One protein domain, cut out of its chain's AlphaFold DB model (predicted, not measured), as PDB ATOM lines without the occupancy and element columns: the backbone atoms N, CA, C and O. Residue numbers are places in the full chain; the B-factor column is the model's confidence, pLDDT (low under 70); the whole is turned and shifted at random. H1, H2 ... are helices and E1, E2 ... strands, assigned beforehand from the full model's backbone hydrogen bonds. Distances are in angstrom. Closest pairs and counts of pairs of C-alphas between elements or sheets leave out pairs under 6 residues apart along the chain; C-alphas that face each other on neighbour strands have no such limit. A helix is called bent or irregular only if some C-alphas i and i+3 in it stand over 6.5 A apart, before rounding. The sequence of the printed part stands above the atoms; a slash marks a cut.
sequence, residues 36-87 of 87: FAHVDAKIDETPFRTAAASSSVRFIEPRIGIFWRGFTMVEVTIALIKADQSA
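This is residues 36 to 87 of the 87 residues of the protein "CAZy families GT14 protein" of uncultured Nostoc sp (UniProt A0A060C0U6). This is a flat, loosely built piece in which the short strand E1 lies in the middle, with the longer helix H2 on one side of it and the short helix H1 on the other. A long link, residues 52 to 70, leaves H1, runs back past E1, where residues 58 to 59 pair with residues 36 to 37, and goes on to the beginning of H2; residues 50 to 55 stick out. The printed part has 52 residues, with one named strand and two named helices in the order E1, H1, H2, and no two named strands pair. The class is mostly helix, though under half of the residues are in named elements. The whole is only just compact, close to loose, with a radius of gyration of the C-alphas of 11.4 A, and it spans 32 by 27 by 15 A.

Strand E1, residues 36 to 39, pairs with no named strand. Its residues 36 to 37 are paired, parallel, with residues 58 to 59, a stretch too short to be named. Helix H1, residues 46 to 51, has one pair of C-alphas within 8 A with E1, those of Val 39 and Phe 48, 7.8 A apart; their centres are 11.4 A apart. Helix H2, residues 71 to 84, has 6 pairs of C-alphas within 8 A with E1. The closest are those of Phe 36 and Leu 80, 6.5 A apart, and the centres are 9.7 A apart. H1 and H2 are apart. Every O i to N i+4 pair is within hydrogen-bond range in H1 and H2.

E1 begins at C-alpha 36 at (216.835, 253.756, 192.518) and measures 10.2 A from first to last C-alpha, Phe 36 to Val 39. H1 runs from Thr 46, with its C-alpha at (202.220, 259.622, 188.697), to Ala 51, 8.6 A between these C-alphas. H2, the longest helix with 14 residues, runs from Phe 71 to Asp 84, whose C-alpha is at (223.715, 255.719, 194.757); its length is 20.6 A. Neither helix is bent.

The two C-alphas farthest apart are those of Ser 54 and Arg 69, at 32.6 A, while the first and last printed C-alphas, of Phe 36 and Ala 87, are 10.8 A apart. The printed part has no cut and ends at residue 87, the chain's last residue. The link from E1 to H1 is short, with 6 residues, and the link from H1 to H2 is long, with 19. Residues 50 to 55, of which 50 to 51 belong to H1, stand free. The mean pLDDT of the printed part is 93.9, and residues 86 to 87 are under 70.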
ATOM      1  N   PHE A  36     216.895 252.487 193.233       97.25
ATOM      2  CA  PHE A  36     216.835 253.756 192.518       97.25
ATOM      3  C   PHE A  36     216.058 253.588 191.223       97.25
ATOM      4  O   PHE A  36     216.317 252.668 190.449       97.25
ATOM      5  N   ALA A  37     215.118 254.489 190.965       97.56
ATOM      6  CA  ALA A  37     214.281 254.446 189.779       97.56
ATOM      7  C   ALA A  37     214.360 255.756 188.996       97.56
ATOM      8  O   ALA A  37     214.246 256.850 189.542       97.56
ATOM      9  N   HIS A  38     214.492 255.642 187.682       98.38
ATOM     10  CA  HIS A  38     214.220 256.726 186.750       98.38
ATOM     11  C   HIS A  38     212.940 256.401 185.988       98.38
ATOM     12  O   HIS A  38     212.766 255.270 185.535       98.38
ATOM     13  N   VAL A  39     212.053 257.384 185.841       98.38
ATOM     14  CA  VAL A  39     210.888 257.290 184.956       98.38
ATOM     15  C   VAL A  39     211.134 258.164 183.735       98.38
ATOM     16  O   VAL A  39     211.331 259.374 183.863       98.38
ATOM     17  N   ASP A  40     211.093 257.555 182.551       98.00
ATOM     18  CA  ASP A  40     211.283 258.212 181.259       98.00
ATOM     19  C   ASP A  40     210.458 259.501 181.174       98.00
ATOM     20  O   ASP A  40     209.253 259.501 181.430       98.00
ATOM     21  N   ALA A  41     211.108 260.620 180.839       98.06
ATOM     22  CA  ALA A  41     210.470 261.936 180.785       98.06
ATOM     23  C   ALA A  41     209.308 262.019 179.780       98.06
ATOM     24  O   ALA A  41     208.490 262.932 179.861       98.06
ATOM     25  N   LYS A  42     209.220 261.076 178.836       97.88
ATOM     26  CA  LYS A  42     208.163 261.034 177.818       97.88
ATOM     27  C   LYS A  42     206.806 260.550 178.340       97.88
ATOM     28  O   LYS A  42     205.835 260.611 177.590       97.88
ATOM     29  N   ILE A  43     206.734 260.014 179.557       97.69
ATOM     30  CA  ILE A  43     205.507 259.420 180.112       97.69
ATOM     31  C   ILE A  43     205.084 260.091 181.421       97.69
ATOM     32  O   ILE A  43     205.858 260.812 182.041       97.69
ATOM     33  N   ASP A  44     203.854 259.852 181.868       97.38
ATOM     34  CA  ASP A  44     203.417 260.276 183.200       97.38
ATOM     35  C   ASP A  44     204.051 259.384 184.282       97.38
ATOM     36  O   ASP A  44     203.977 258.154 184.220       97.38
ATOM     37  N   GLU A  45     204.683 260.003 185.279       97.69
ATOM     38  CA  GLU A  45     205.295 259.292 186.407       97.69
ATOM     39  C   GLU A  45     204.329 259.016 187.556       97.69
ATOM     40  O   GLU A  45     204.630 258.182 188.413       97.69
ATOM     41  N   THR A  46     203.178 259.695 187.588       97.94
ATOM     42  CA  THR A  46     202.220 259.622 188.697       97.94
ATOM     43  C   THR A  46     201.866 258.173 189.045       97.94
ATOM     44  O   THR A  46     201.992 257.806 190.216       97.94
ATOM     45  N   PRO A  47     201.560 257.284 188.074       98.00
ATOM     46  CA  PRO A  47     201.272 255.883 188.371       98.00
ATOM     47  C   PRO A  47     202.442 255.122 189.011       98.00
ATOM     48  O   PRO A  47     202.212 254.217 189.810       98.00
ATOM     49  N   PHE A  48     203.691 255.473 188.688       97.94
ATOM     50  CA  PHE A  48     204.886 254.851 189.271       97.94
ATOM     51  C   PHE A  48     205.089 255.306 190.712       97.94
ATOM     52  O   PHE A  48     205.353 254.475 191.579       97.94
ATOM     53  N   ARG A  49     204.898 256.604 190.986       96.81
ATOM     54  CA  ARG A  49     204.939 257.136 192.354       96.81
ATOM     55  C   ARG A  49     203.845 256.526 193.223       96.81
ATOM     56  O   ARG A  49     204.127 256.116 194.342       96.81
ATOM     57  N   THR A  50     202.625 256.395 192.698       97.25
ATOM     58  CA  THR A  50     201.528 255.717 193.403       97.25
ATOM     59  C   THR A  50     201.858 254.250 193.675       97.25
ATOM     60  O   THR A  50     201.683 253.786 194.800       97.25
ATOM     61  N   ALA A  51     202.384 253.527 192.682       95.44
ATOM     62  CA  ALA A  51     202.782 252.125 192.821       95.44
ATOM     63  C   ALA A  51     203.912 251.913 193.851       95.44
ATOM     64  O   ALA A  51     204.017 250.838 194.437       95.44
ATOM     65  N   ALA A  52     204.734 252.938 194.078       95.56
ATOM     66  CA  ALA A  52     205.869 252.928 194.992       95.56
ATOM     67  C   ALA A  52     205.617 253.653 196.329       95.56
ATOM     68  O   ALA A  52     206.544 253.775 197.129       95.56
ATOM     69  N   ALA A  53     204.394 254.136 196.586       92.44
ATOM     70  CA  ALA A  53     204.102 255.084 197.667       92.44
ATOM     71  C   ALA A  53     204.493 254.596 199.074       92.44
ATOM     72  O   ALA A  53     204.779 255.409 199.947       92.44
ATOM     73  N   SER A  54     204.514 253.280 199.299       86.81
ATOM     74  CA  SER A  54     204.871 252.660 200.579       86.81
ATOM     75  C   SER A  54     206.293 252.086 200.617       86.81
ATOM     76  O   SER A  54     206.565 251.224 201.446       86.81
ATOM     77  N   SER A  55     207.173 252.483 199.697       89.94
ATOM     78  CA  SER A  55     208.513 251.899 199.548       89.94
ATOM     79  C   SER A  55     209.636 252.912 199.746       89.94
ATOM     80  O   SER A  55     209.426 254.118 199.640       89.94
ATOM     81  N   SER A  56     210.847 252.409 199.985       89.25
ATOM     82  CA  SER A  56     212.073 253.207 200.093       89.25
ATOM     83  C   SER A  56     212.736 253.520 198.746       89.25
ATOM     84  O   SER A  56     213.852 254.041 198.730       89.25
ATOM     85  N   VAL A  57     212.093 253.214 197.607       94.94
ATOM     86  CA  VAL A  57     212.680 253.492 196.288       94.94
ATOM     87  C   VAL A  57     212.925 254.995 196.116       94.94
ATOM     88  O   VAL A  57     212.035 255.822 196.331       94.94
ATOM     89  N   ARG A  58     214.134 255.360 195.690       95.81
ATOM     90  CA  ARG A  58     214.481 256.745 195.363       95.81
ATOM     91  C   ARG A  58     214.283 257.003 193.879       95.81
ATOM     92  O   ARG A  58     214.988 256.450 193.039       95.81
ATOM     93  N   PHE A  59     213.331 257.871 193.555       97.38
ATOM     94  CA  PHE A  59     213.178 258.385 192.198       97.38
ATOM     95  C   PHE A  59     214.206 259.484 191.935       97.38
ATOM     96  O   PHE A  59     214.334 260.398 192.750       97.38
ATOM     97  N   ILE A  60     214.921 259.401 190.814       97.50
ATOM     98  CA  ILE A  60     215.962 260.375 190.470       97.50
ATOM     99  C   ILE A  60     215.446 261.496 189.562       97.50
ATOM    100  O   ILE A  60     214.574 261.288 188.720       97.50
ATOM    101  N   GLU A  61     216.059 262.669 189.710       95.62
ATOM    102  CA  GLU A  61     215.854 263.863 188.886       95.62
ATOM    103  C   GLU A  61     217.216 264.389 188.374       95.62
ATOM    104  O   GLU A  61     218.235 264.166 189.036       95.62
ATOM    105  N   PRO A  62     217.272 265.104 187.231       96.44
ATOM    106  CA  PRO A  62     216.154 265.397 186.338       96.44
ATOM    107  C   PRO A  62     215.722 264.168 185.530       96.44
ATOM    108  O   PRO A  62     216.540 263.327 185.141       96.44
ATOM    109  N   ARG A  63     214.435 264.088 185.199       97.56
ATOM    110  CA  ARG A  63     213.935 263.090 184.248       97.56
ATOM    111  C   ARG A  63     214.409 263.387 182.827       97.56
ATOM    112  O   ARG A  63     214.055 264.397 182.228       97.56
ATOM    113  N   ILE A  64     215.169 262.451 182.262       97.88
ATOM    114  CA  ILE A  64     215.615 262.475 180.861       97.88
ATOM    115  C   ILE A  64     214.729 261.563 179.996       97.88
ATOM    116  O   ILE A  64     214.333 260.477 180.421       97.88
ATOM    117  N   GLY A  65     214.412 261.999 178.774       98.06
ATOM    118  CA  GLY A  65     213.706 261.183 177.786       98.06
ATOM    119  C   GLY A  65     214.634 260.136 177.164       98.06
ATOM    120  O   GLY A  65     215.636 260.486 176.533       98.06
ATOM    121  N   ILE A  66     214.316 258.850 177.315       97.19
ATOM    122  CA  ILE A  66     215.187 257.776 176.822       97.19
ATOM    123  C   ILE A  66     214.824 257.426 175.381       97.19
ATOM    124  O   ILE A  66     213.675 257.133 175.052       97.19
ATOM    125  N   PHE A  67     215.816 257.393 174.498       95.50
ATOM    126  CA  PHE A  67     215.663 256.826 173.162       95.50
ATOM    127  C   PHE A  67     216.312 255.447 173.141       95.50
ATOM    128  O   PHE A  67     217.420 255.261 173.639       95.50
ATOM    129  N   TRP A  68     215.616 254.459 172.583       91.50
ATOM    130  CA  TRP A  68     216.148 253.103 172.512       91.50
ATOM    131  C   TRP A  68     217.417 253.078 171.653       91.50
ATOM    132  O   TRP A  68     217.430 253.636 170.556       91.50
ATOM    133  N   ARG A  69     218.490 252.466 172.178       92.25
ATOM    134  CA  ARG A  69     219.864 252.520 171.628       92.25
ATOM    135  C   ARG A  69     220.448 253.936 171.488       92.25
ATOM    136  O   ARG A  69     221.499 254.099 170.874       92.25
ATOM    137  N   GLY A  70     219.791 254.946 172.054       95.25
ATOM    138  CA  GLY A  70     220.291 256.309 172.133       95.25
ATOM    139  C   GLY A  70     221.234 256.497 173.317       95.25
ATOM    140  O   GLY A  70     221.173 255.770 174.310       95.25
ATOM    141  N   PHE A  71     222.081 257.522 173.229       97.62
ATOM    142  CA  PHE A  71     223.021 257.871 174.294       97.62
ATOM    143  C   PHE A  71     222.315 258.255 175.605       97.62
ATOM    144  O   PHE A  71     222.838 257.979 176.680       97.62
ATOM    145  N   THR A  72     221.076 258.756 175.534       97.69
ATOM    146  CA  THR A  72     220.289 259.114 176.723       97.69
ATOM    147  C   THR A  72     220.030 257.936 177.663       97.69
ATOM    148  O   THR A  72     219.896 258.133 178.867       97.69
ATOM    149  N   MET A  73     220.033 256.691 177.167       96.75
ATOM    150  CA  MET A  73     219.965 255.503 178.028       96.75
ATOM    151  C   MET A  73     221.227 255.355 178.898       96.75
ATOM    152  O   MET A  73     221.137 255.009 180.077       96.75
ATOM    153  N   VAL A  74     222.399 255.651 178.330       97.00
ATOM    154  CA  VAL A  74     223.683 255.650 179.049       97.00
ATOM    155  C   VAL A  74     223.724 256.801 180.050       97.00
ATOM    156  O   VAL A  74     224.087 256.584 181.204       97.00
ATOM    157  N   GLU A  75     223.291 257.999 179.650       97.81
ATOM    158  CA  GLU A  75     223.246 259.177 180.528       97.81
ATOM    159  C   GLU A  75     222.393 258.934 181.777       97.81
ATOM    160  O   GLU A  75     222.849 259.195 182.891       97.81
ATOM    161  N   VAL A  76     221.196 258.361 181.615       97.88
ATOM    162  CA  VAL A  76     220.332 258.021 182.756       97.88
ATOM    163  C   VAL A  76     220.957 256.936 183.628       97.88
ATOM    164  O   VAL A  76     220.882 257.015 184.851       97.88
ATOM    165  N   THR A  77     221.609 255.940 183.026       97.00
ATOM    166  CA  THR A  77     222.289 254.885 183.794       97.00
ATOM    167  C   THR A  77     223.407 255.476 184.659       97.00
ATOM    168  O   THR A  77     223.519 255.145 185.837       97.00
ATOM    169  N   ILE A  78     224.192 256.414 184.120       97.19
ATOM    170  CA  ILE A  78     225.219 257.142 184.879       97.19
ATOM    171  C   ILE A  78     224.586 258.005 185.980       97.19
ATOM    172  O   ILE A  78     225.128 258.073 187.082       97.19
ATOM    173  N   ALA A  79     223.449 258.654 185.714       97.44
ATOM    174  CA  ALA A  79     222.729 259.429 186.724       97.44
ATOM    175  C   ALA A  79     222.256 258.548 187.895       97.44
ATOM    176  O   ALA A  79     222.412 258.942 189.049       97.44
ATOM    177  N   LEU A  80     221.768 257.336 187.612       97.50
ATOM    178  CA  LEU A  80     221.399 256.346 188.629       97.50
ATOM    179  C   LEU A  80     222.610 255.901 189.467       97.50
ATOM    180  O   LEU A  80     222.516 255.879 190.690       97.50
ATOM    181  N   ILE A  81     223.761 255.636 188.837       96.69
ATOM    182  CA  ILE A  81     225.008 255.294 189.552       96.69
ATOM    183  C   ILE A  81     225.441 256.436 190.486       96.69
ATOM    184  O   ILE A  81     225.847 256.199 191.620       96.69
ATOM    185  N   LYS A  82     225.349 257.690 190.035       95.69
ATOM    186  CA  LYS A  82     225.711 258.856 190.859       95.69
ATOM    187  C   LYS A  82     224.754 259.076 192.034       95.69
ATOM    188  O   LYS A  82     225.186 259.557 193.080       95.69
ATOM    189  N   ALA A  83     223.473 258.747 191.863       92.62
ATOM    190  CA  ALA A  83     222.473 258.861 192.922       92.62
ATOM    191  C   ALA A  83     222.744 257.888 194.079       92.62
ATOM    192  O   ALA A  83     222.529 258.251 195.235       92.62
ATOM    193  N   ASP A  84     223.265 256.700 193.768       87.00
ATOM    194  CA  ASP A  84     223.715 255.719 194.757       87.00
ATOM    195  C   ASP A  84     224.918 256.214 195.567       87.00
ATOM    196  O   ASP A  84     224.880 256.227 196.791       87.00
ATOM    197  N   GLN A  85     225.937 256.770 194.906       71.69
ATOM    198  CA  GLN A  85     227.136 257.296 195.582       71.69
ATOM    199  C   GLN A  85     226.889 258.496 196.515       71.69
ATOM    200  O   GLN A  85     227.811 258.936 197.201       71.69
ATOM    201  N   SER A  86     225.681 259.056 196.509       56.03
ATOM    202  CA  SER A  86     225.286 260.174 197.373       56.03
ATOM    203  C   SER A  86     224.501 259.722 198.617       56.03
ATOM    204  O   SER A  86     223.995 260.579 199.342       56.03
ATOM    205  N   ALA A  87     224.337 258.407 198.815       49.97
ATOM    206  CA  ALA A  87     223.578 257.780 199.898       49.97
ATOM    207  C   ALA A  87     224.431 257.442 201.126       49.97
ATOM    208  O   ALA A  87     225.594 257.020 200.947       49.97
TER     209      ALA A  87